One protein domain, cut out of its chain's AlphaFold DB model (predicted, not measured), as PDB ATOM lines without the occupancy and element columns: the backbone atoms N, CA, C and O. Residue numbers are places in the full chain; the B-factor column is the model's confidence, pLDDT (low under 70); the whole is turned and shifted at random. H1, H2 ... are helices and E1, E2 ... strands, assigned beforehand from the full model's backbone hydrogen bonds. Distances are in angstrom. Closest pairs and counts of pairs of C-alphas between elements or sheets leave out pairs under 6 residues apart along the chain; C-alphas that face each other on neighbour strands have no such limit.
ATOM      1  N   SER A  27      99.608 128.031 155.064       58.84
ATOM      2  CA  SER A  27     100.346 127.463 156.186       58.84
ATOM      3  C   SER A  27     101.832 127.347 155.848       58.84
ATOM      4  O   SER A  27     102.239 127.078 154.716       58.84
ATOM      5  N   ALA A  28     102.639 127.624 156.863       59.84
ATOM      6  CA  ALA A  28     104.055 127.927 156.770       59.84
ATOM      7  C   ALA A  28     104.927 126.671 156.692       59.84
ATOM      8  O   ALA A  28     105.882 126.503 157.437       59.84
ATOM      9  N   SER A  29     104.556 125.750 155.811       75.00
ATOM     10  CA  SER A  29     105.435 124.675 155.371       75.00
ATOM     11  C   SER A  29     105.617 124.812 153.873       75.00
ATOM     12  O   SER A  29     104.868 124.241 153.078       75.00
ATOM     13  N   TRP A  30     106.582 125.650 153.498       84.88
ATOM     14  CA  TRP A  30     106.969 125.849 152.108       84.88
ATOM     15  C   TRP A  30     107.963 124.767 151.696       84.88
ATOM     16  O   TRP A  30     109.042 124.621 152.281       84.88
ATOM     17  N   HIS A  31     107.623 124.004 150.663       79.75
ATOM     18  CA  HIS A  31     108.462 122.929 150.140       79.75
ATOM     19  C   HIS A  31     108.517 122.973 148.617       79.75
ATOM     20  O   HIS A  31     107.589 123.428 147.957       79.75
ATOM     21  N   VAL A  32     109.617 122.485 148.048       78.19
ATOM     22  CA  VAL A  32     109.703 122.304 146.597       78.19
ATOM     23  C   VAL A  32     108.855 121.095 146.216       78.19
ATOM     24  O   VAL A  32     108.969 120.029 146.832       78.19
ATOM     25  N   GLY A  33     107.992 121.271 145.222       68.69
ATOM     26  CA  GLY A  33     107.264 120.186 144.591       68.69
ATOM     27  C   GLY A  33     108.205 119.191 143.916       68.69
ATOM     28  O   GLY A  33     109.399 119.411 143.749       68.69
ATOM     29  N   GLY A  34     107.671 118.028 143.571       62.81
ATOM     30  CA  GLY A  34     108.393 117.071 142.742       62.81
ATOM     31  C   GLY A  34     109.395 116.129 143.390       62.81
ATOM     32  O   GLY A  34     110.002 115.334 142.679       62.81
ATOM     33  N   LEU A  35     109.451 116.050 144.725       54.78
ATOM     34  CA  LEU A  35     109.955 114.824 145.369       54.78
ATOM     35  C   LEU A  35     109.124 113.584 144.972       54.78
ATOM     36  O   LEU A  35     109.672 112.491 144.889       54.78
ATOM     37  N   ASN A  36     107.824 113.768 144.693       53.56
ATOM     38  CA  ASN A  36     106.882 112.704 144.319       53.56
ATOM     39  C   ASN A  36     106.164 112.940 142.968       53.56
ATOM     40  O   ASN A  36     105.374 112.095 142.559       53.56
ATOM     41  N   ASP A  37     106.413 114.072 142.298       63.56
ATOM     42  CA  ASP A  37     105.772 114.472 141.033       63.56
ATOM     43  C   ASP A  37     106.754 115.258 140.134       63.56
ATOM     44  O   ASP A  37     106.918 116.466 140.309       63.56
ATOM     45  N   PRO A  38     107.436 114.602 139.183       64.69
ATOM     46  CA  PRO A  38     108.446 115.234 138.335       64.69
ATOM     47  C   PRO A  38     107.969 116.489 137.589       64.69
ATOM     48  O   PRO A  38     108.796 117.338 137.267       64.69
ATOM     49  N   GLU A  39     106.663 116.631 137.339       65.75
ATOM     50  CA  GLU A  39     106.086 117.805 136.669       65.75
ATOM     51  C   GLU A  39     106.010 119.039 137.593       65.75
ATOM     52  O   GLU A  39     105.885 120.164 137.116       65.75
ATOM     53  N   ALA A  40     106.159 118.855 138.911       64.31
ATOM     54  CA  ALA A  40     106.097 119.907 139.928       64.31
ATOM     55  C   ALA A  40     107.474 120.321 140.495       64.31
ATOM     56  O   ALA A  40     107.525 121.042 141.494       64.31
ATOM     57  N   ALA A  41     108.586 119.878 139.892       67.19
ATOM     58  CA  ALA A  41     109.948 120.079 140.411       67.19
ATOM     59  C   ALA A  41     110.349 121.556 140.630       67.19
ATOM     60  O   ALA A  41     111.168 121.843 141.502       67.19
ATOM     61  N   ASP A  42     109.738 122.489 139.894       72.50
ATOM     62  CA  ASP A  42     109.981 123.939 139.995       72.50
ATOM     63  C   ASP A  42     108.811 124.706 140.643       72.50
ATOM     64  O   ASP A  42     108.666 125.921 140.502       72.50
ATOM     65  N   THR A  43     107.953 124.003 141.383       75.81
ATOM     66  CA  THR A  43     106.808 124.603 142.078       75.81
ATOM     67  C   THR A  43     107.111 124.769 143.561       75.81
ATOM     68  O   THR A  43     107.604 123.846 144.207       75.81
ATOM     69  N   VAL A  44     106.785 125.929 144.132       79.38
ATOM     70  CA  VAL A  44     106.751 126.088 145.594       79.38
ATOM     71  C   VAL A  44     105.370 125.678 146.068       79.38
ATOM     72  O   VAL A  44     104.385 126.343 145.750       79.38
ATOM     73  N   LEU A  45     105.309 124.574 146.803       74.06
ATOM     74  CA  LEU A  45     104.099 124.059 147.420       74.06
ATOM     75  C   LEU A  45     103.978 124.595 148.846       74.06
ATOM     76  O   LEU A  45     104.945 124.561 149.610       74.06
ATOM     77  N   MET A  46     102.785 125.056 149.205       73.62
ATOM     78  CA  MET A  46     102.459 125.566 150.535       73.62
ATOM     79  C   MET A  46     101.435 124.638 151.205       73.62
ATOM     80  O   MET A  46     100.444 124.245 150.582       73.62
ATOM     81  N   TRP A  47     101.675 124.256 152.466       61.66
ATOM     82  CA  TRP A  47     100.855 123.261 153.171       61.66
ATOM     83  C   TRP A  47     100.597 123.583 154.657       61.66
ATOM     84  O   TRP A  47     101.519 124.037 155.336       61.66
ATOM     85  N   PRO A  48      99.411 123.227 155.215       56.47
ATOM     86  CA  PRO A  48      98.159 122.912 154.516       56.47
ATOM     87  C   PRO A  48      97.651 124.047 153.617       56.47
ATOM     88  O   PRO A  48      98.041 125.206 153.790       56.47
ATOM     89  N   PRO A  49      96.801 123.718 152.630       59.69
ATOM     90  CA  PRO A  49      96.316 124.707 151.688       59.69
ATOM     91  C   PRO A  49      95.380 125.697 152.392       59.69
ATOM     92  O   PRO A  49      94.824 125.415 153.460       59.69
ATOM     93  N   ASN A  50      95.250 126.892 151.820       65.25
ATOM     94  CA  ASN A  50      94.646 128.039 152.486       65.25
ATOM     95  C   ASN A  50      93.177 127.767 152.908       65.25
ATOM     96  O   ASN A  50      92.286 127.696 152.053       65.25
ATOM     97  N   PRO A  51      92.863 127.686 154.221       63.16
ATOM     98  CA  PRO A  51      91.506 127.394 154.681       63.16
ATOM     99  C   PRO A  51      90.514 128.518 154.344       63.16
ATOM    100  O   PRO A  51      89.333 128.236 154.124       63.16
ATOM    101  N   ARG A  52      90.983 129.774 154.239       68.94
ATOM    102  CA  ARG A  52      90.168 130.920 153.800       68.94
ATOM    103  C   ARG A  52      89.840 130.832 152.311       68.94
ATOM    104  O   ARG A  52      88.726 131.185 151.928       68.94
ATOM    105  N   ALA A  53      90.768 130.348 151.482       69.06
ATOM    106  CA  ALA A  53      90.504 130.108 150.064       69.06
ATOM    107  C   ALA A  53      89.422 129.033 149.895       69.06
ATOM    108  O   ALA A  53      88.425 129.273 149.214       69.06
ATOM    109  N   ALA A  54      89.524 127.933 150.645       70.38
ATOM    110  CA  ALA A  54      88.550 126.847 150.573       70.38
ATOM    111  C   ALA A  54      87.159 127.297 151.058       70.38
ATOM    112  O   ALA A  54      86.125 126.908 150.509       70.38
ATOM    113  N   GLU A  55      87.101 128.131 152.100       76.44
ATOM    114  CA  GLU A  55      85.854 128.739 152.574       76.44
ATOM    115  C   GLU A  55      85.265 129.726 151.555       76.44
ATOM    116  O   GLU A  55      84.054 129.729 151.313       76.44
ATOM    117  N   PHE A  56      86.111 130.535 150.915       77.88
ATOM    118  CA  PHE A  56      85.703 131.455 149.860       77.88
ATOM    119  C   PHE A  56      85.111 130.718 148.653       77.88
ATOM    120  O   PHE A  56      84.029 131.097 148.195       77.88
ATOM    121  N   GLU A  57      85.783 129.668 148.169       81.25
ATOM    122  CA  GLU A  57      85.321 128.811 147.071       81.25
ATOM    123  C   GLU A  57      83.942 128.222 147.395       81.25
ATOM    124  O   GLU A  57      82.995 128.410 146.625       81.25
ATOM    125  N   ARG A  58      83.788 127.634 148.594       82.62
ATOM    126  CA  ARG A  58      82.502 127.111 149.090       82.62
ATOM    127  C   ARG A  58      81.405 128.173 149.080       82.62
ATOM    128  O   ARG A  58      80.319 127.929 148.564       82.62
ATOM    129  N   ARG A  59      81.685 129.372 149.602       88.38
ATOM    130  CA  ARG A  59      80.723 130.490 149.634       88.38
ATOM    131  C   ARG A  59      80.317 130.959 148.235       88.38
ATOM    132  O   ARG A  59      79.208 131.459 148.058       88.38
ATOM    133  N   LYS A  60      81.211 130.847 147.253       87.31
ATOM    134  CA  LYS A  60      80.966 131.242 145.859       87.31
ATOM    135  C   LYS A  60      80.388 130.118 144.996       87.31
ATOM    136  O   LYS A  60      80.069 130.381 143.841       87.31
ATOM    137  N   GLY A  61      80.234 128.908 145.539       86.38
ATOM    138  CA  GLY A  61      79.808 127.736 144.771       86.38
ATOM    139  C   GLY A  61      80.830 127.309 143.714       86.38
ATOM    140  O   GLY A  61      80.452 126.703 142.714       86.38
ATOM    141  N   LEU A  62      82.106 127.660 143.904       78.62
ATOM    142  CA  LEU A  62      83.203 127.214 143.048       78.62
ATOM    143  C   LEU A  62      83.641 125.802 143.471       78.62
ATOM    144  O   LEU A  62      83.488 125.453 144.647       78.62
ATOM    145  N   PRO A  63      84.187 124.981 142.553       74.56
ATOM    146  CA  PRO A  63      84.873 123.751 142.934       74.56
ATOM    147  C   PRO A  63      85.938 124.059 143.989       74.56
ATOM    148  O   PRO A  63      86.707 125.000 143.807       74.56
ATOM    149  N   VAL A  64      85.968 123.289 145.082       68.12
ATOM    150  CA  VAL A  64      87.014 123.443 146.097       68.12
ATOM    151  C   VAL A  64      88.285 122.853 145.509       68.12
ATOM    152  O   VAL A  64      88.380 121.638 145.356       68.12
ATOM    153  N   THR A  65      89.193 123.713 145.065       64.31
ATOM    154  CA  THR A  65      90.479 123.302 144.487       64.31
ATOM    155  C   THR A  65      91.629 123.594 145.434       64.31
ATOM    156  O   THR A  65      92.647 122.907 145.385       64.31
ATOM    157  N   SER A  66      91.425 124.526 146.369       57.88
ATOM    158  CA  SER A  66      92.364 124.843 147.440       57.88
ATOM    159  C   SER A  66      92.267 123.881 148.636       57.88
ATOM    160  O   SER A  66      92.685 124.224 149.737       57.88
ATOM    161  N   ASP A  67      91.628 122.717 148.493       58.34
ATOM    162  CA  ASP A  67      91.806 121.570 149.397       58.34
ATOM    163  C   ASP A  67      92.920 120.623 148.906       58.34
ATOM    164  O   ASP A  67      93.336 119.714 149.630       58.34
ATOM    165  N   ARG A  68      93.436 120.864 147.695       56.47
ATOM    166  CA  ARG A  68      94.656 120.275 147.139       56.47
ATOM    167  C   ARG A  68      95.808 121.268 147.294       56.47
ATOM    168  O   ARG A  68      95.580 122.434 147.599       56.47
ATOM    169  N   TRP A  69      97.040 120.777 147.145       55.47
ATOM    170  CA  TRP A  69      98.274 121.562 147.239       55.47
ATOM    171  C   TRP A  69      98.126 122.946 146.589       55.47
ATOM    172  O   TRP A  69      97.853 123.024 145.393       55.47
ATOM    173  N   ASP A  70      98.311 124.013 147.371       62.38
ATOM    174  CA  ASP A  70      98.398 125.366 146.827       62.38
ATOM    175  C   ASP A  70      99.849 125.582 146.389       62.38
ATOM    176  O   ASP A  70     100.782 125.435 147.186       62.38
ATOM    177  N   GLY A  71     100.047 125.803 145.096       63.78
ATOM    178  CA  GLY A  71     101.358 125.805 144.468       63.78
ATOM    179  C   GLY A  71     101.520 127.024 143.585       63.78
ATOM    180  O   GLY A  71     100.701 127.268 142.701       63.78
ATOM    181  N   ILE A  72     102.598 127.774 143.790       67.31
ATOM    182  CA  ILE A  72     102.995 128.812 142.843       67.31
ATOM    183  C   ILE A  72     104.016 128.172 141.909       67.31
ATOM    184  O   ILE A  72     105.141 127.866 142.318       67.31
ATOM    185  N   GLN A  73     103.606 127.926 140.662       67.00
ATOM    186  CA  GLN A  73     104.535 127.512 139.617       67.00
ATOM    187  C   GLN A  73     105.483 128.678 139.351       67.00
ATOM    188  O   GLN A  73     105.048 129.777 138.994       67.00
ATOM    189  N   MET A  74     106.775 128.451 139.560       68.12
ATOM    190  CA  MET A  74     107.779 129.450 139.228       68.12
ATOM    191  C   MET A  74     108.070 129.380 137.728       68.12
ATOM    192  O   MET A  74     107.922 128.329 137.107       68.12
ATOM    193  N   ALA A  75     108.478 130.505 137.133       63.03
ATOM    194  CA  ALA A  75     109.088 130.476 135.803       63.03
ATOM    195  C   ALA A  75     110.275 129.493 135.806       63.03
ATOM    196  O   ALA A  75     110.862 129.305 136.873       63.03
ATOM    197  N   ASP A  76     110.638 128.936 134.641       67.69
ATOM    198  CA  ASP A  76     111.760 127.995 134.421       67.69
ATOM    199  C   ASP A  76     113.136 128.629 134.753       67.69
ATOM    200  O   ASP A  76     114.018 128.786 133.909       67.69
ATOM    201  N   ILE A  77     113.309 129.060 135.999       71.62
ATOM    202  CA  ILE A  77     114.505 129.639 136.589       71.62
ATOM    203  C   ILE A  77     115.013 128.586 137.574       71.62
ATOM    204  O   ILE A  77     114.500 128.490 138.696       71.62
ATOM    205  N   PRO A  78     116.021 127.790 137.175       75.06
ATOM    206  CA  PRO A  78     116.513 126.692 137.989       75.06
ATOM    207  C   PRO A  78     116.883 127.148 139.403       75.06
ATOM    208  O   PRO A  78     117.660 128.086 139.592       75.06
ATOM    209  N   GLY A  79     116.334 126.469 140.411       79.19
ATOM    210  CA  GLY A  79     116.651 126.714 141.820       79.19
ATOM    211  C   GLY A  79     115.906 127.879 142.481       79.19
ATOM    212  O   GLY A  79     116.045 128.046 143.695       79.19
ATOM    213  N   LEU A  80     115.079 128.640 141.751       83.69
ATOM    214  CA  LEU A  80     114.260 129.704 142.342       83.69
ATOM    215  C   LEU A  80     113.259 129.143 143.362       83.69
ATOM    216  O   LEU A  80     113.179 129.647 144.481       83.69
ATOM    217  N   ALA A  81     112.565 128.050 143.026       83.00
ATOM    218  CA  ALA A  81     111.635 127.392 143.944       83.00
ATOM    219  C   ALA A  81     112.334 126.900 145.223       83.00
ATOM    220  O   ALA A  81     111.826 127.085 146.329       83.00
ATOM    221  N   LEU A  82     113.548 126.349 145.094       84.69
ATOM    222  CA  LEU A  82     114.358 125.928 146.238       84.69
ATOM    223  C   LEU A  82     114.773 127.107 147.117       84.69
ATOM    224  O   LEU A  82     114.767 126.990 148.342       84.69
ATOM    225  N   HIS A  83     115.153 128.229 146.509       87.12
ATOM    226  CA  HIS A  83     115.481 129.437 147.252       87.12
ATOM    227  C   HIS A  83     114.262 129.940 148.034       87.12
ATOM    228  O   HIS A  83     114.359 130.104 149.245       87.12
ATOM    229  N   ILE A  84     113.106 130.081 147.384       86.69
ATOM    230  CA  ILE A  84     111.867 130.531 148.030       86.69
ATOM    231  C   ILE A  84     111.471 129.585 149.171       86.69
ATOM    232  O   ILE A  84     111.264 130.042 150.290       86.69
ATOM    233  N   ALA A  85     111.453 128.269 148.935       85.75
ATOM    234  CA  ALA A  85     111.112 127.286 149.965       85.75
ATOM    235  C   ALA A  85     112.073 127.317 151.171       85.75
ATOM    236  O   ALA A  85     111.665 127.073 152.303       85.75
ATOM    237  N   ARG A  86     113.353 127.664 150.972       88.00
ATOM    238  CA  ARG A  86     114.303 127.871 152.082       88.00
ATOM    239  C   ARG A  86     113.981 129.095 152.938       88.00
ATOM    240  O   ARG A  86     114.425 129.138 154.082       88.00
ATOM    241  N   HIS A  87     113.231 130.057 152.413       89.62
ATOM    242  CA  HIS A  87     112.743 131.234 153.130       89.62
ATOM    243  C   HIS A  87     111.329 131.033 153.693       89.62
ATOM    244  O   HIS A  87     110.588 131.992 153.872       89.62
ATOM    245  N   ASP A  88     110.996 129.781 154.018       89.19
ATOM    246  CA  ASP A  88     109.799 129.394 154.756       89.19
ATOM    247  C   ASP A  88     109.467 130.370 155.918       89.19
ATOM    248  O   ASP A  88     110.333 130.625 156.767       89.19
TER     249      ASP A  88
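Overview. This is residues 27 to 88 of the 163 residues of an uncharacterized protein of Streptomyces klenkii (UniProt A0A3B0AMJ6). A small sheet of three strands has the last helix, H2, over one of its faces, and the other helix, H1, lies well away from the sheet in the stretch between E2 and E3. H1 at one end and H2 near the other give an elongated outline, 38 by 22 by 20 A. The printed part has 62 residues, in the order E1, E2, H1, E3, H2; the sheet runs E1, E2, E3, antiparallel throughout. The class is mixed, helices and strands, with under half of the residues in named elements; the whole is only just compact, close to loose, with a radius of gyration of the C-alphas of 12.7 A.

Arrangement. E1, residues 29 to 32, and E2, residues 43 to 47, form a hairpin, antiparallel at 156 degrees, with N 45 and O 31 at 2.8 A. H1, residues 51 to 60, is not on the sheet and is apart from E1. E3, residues 70 to 73, is antiparallel to E2 at 165 degrees, with N 46 and O 70 at 2.9 A. H2, residues 80 to 86, is on the sheet at a height of 6.7 A, over E1 and only just over E2, on which 3 of its C-alphas fall. It runs only just slantwise to the strands, at 32 degrees to E1 on the local plane. The closest C-alphas of E1 and H2 are those of Trp 30 and Ala 85, 4.9 A. In H1 and H2 every O i to N i+4 pair is within hydrogen-bond range.

Along the chain. E1 begins at C-alpha 29, (105.435, 124.675, 155.371), and is 10.0 A long; E2 is 12.7 A, H1 14.3 A, E3 9.7 A. H2, 9.9 A, ends at C-alpha 86, (114.303, 127.871, 152.082).

Size, cuts and confidence. The two C-alphas farthest apart, those of Arg 59 and Pro 78, are 37.8 A apart. The printed part has no cut, and no link is long. Mean pLDDT of the printed part is 71.8; residues 27 to 28, 33 to 41, 47 to 53 and 64 to 76 are under 70.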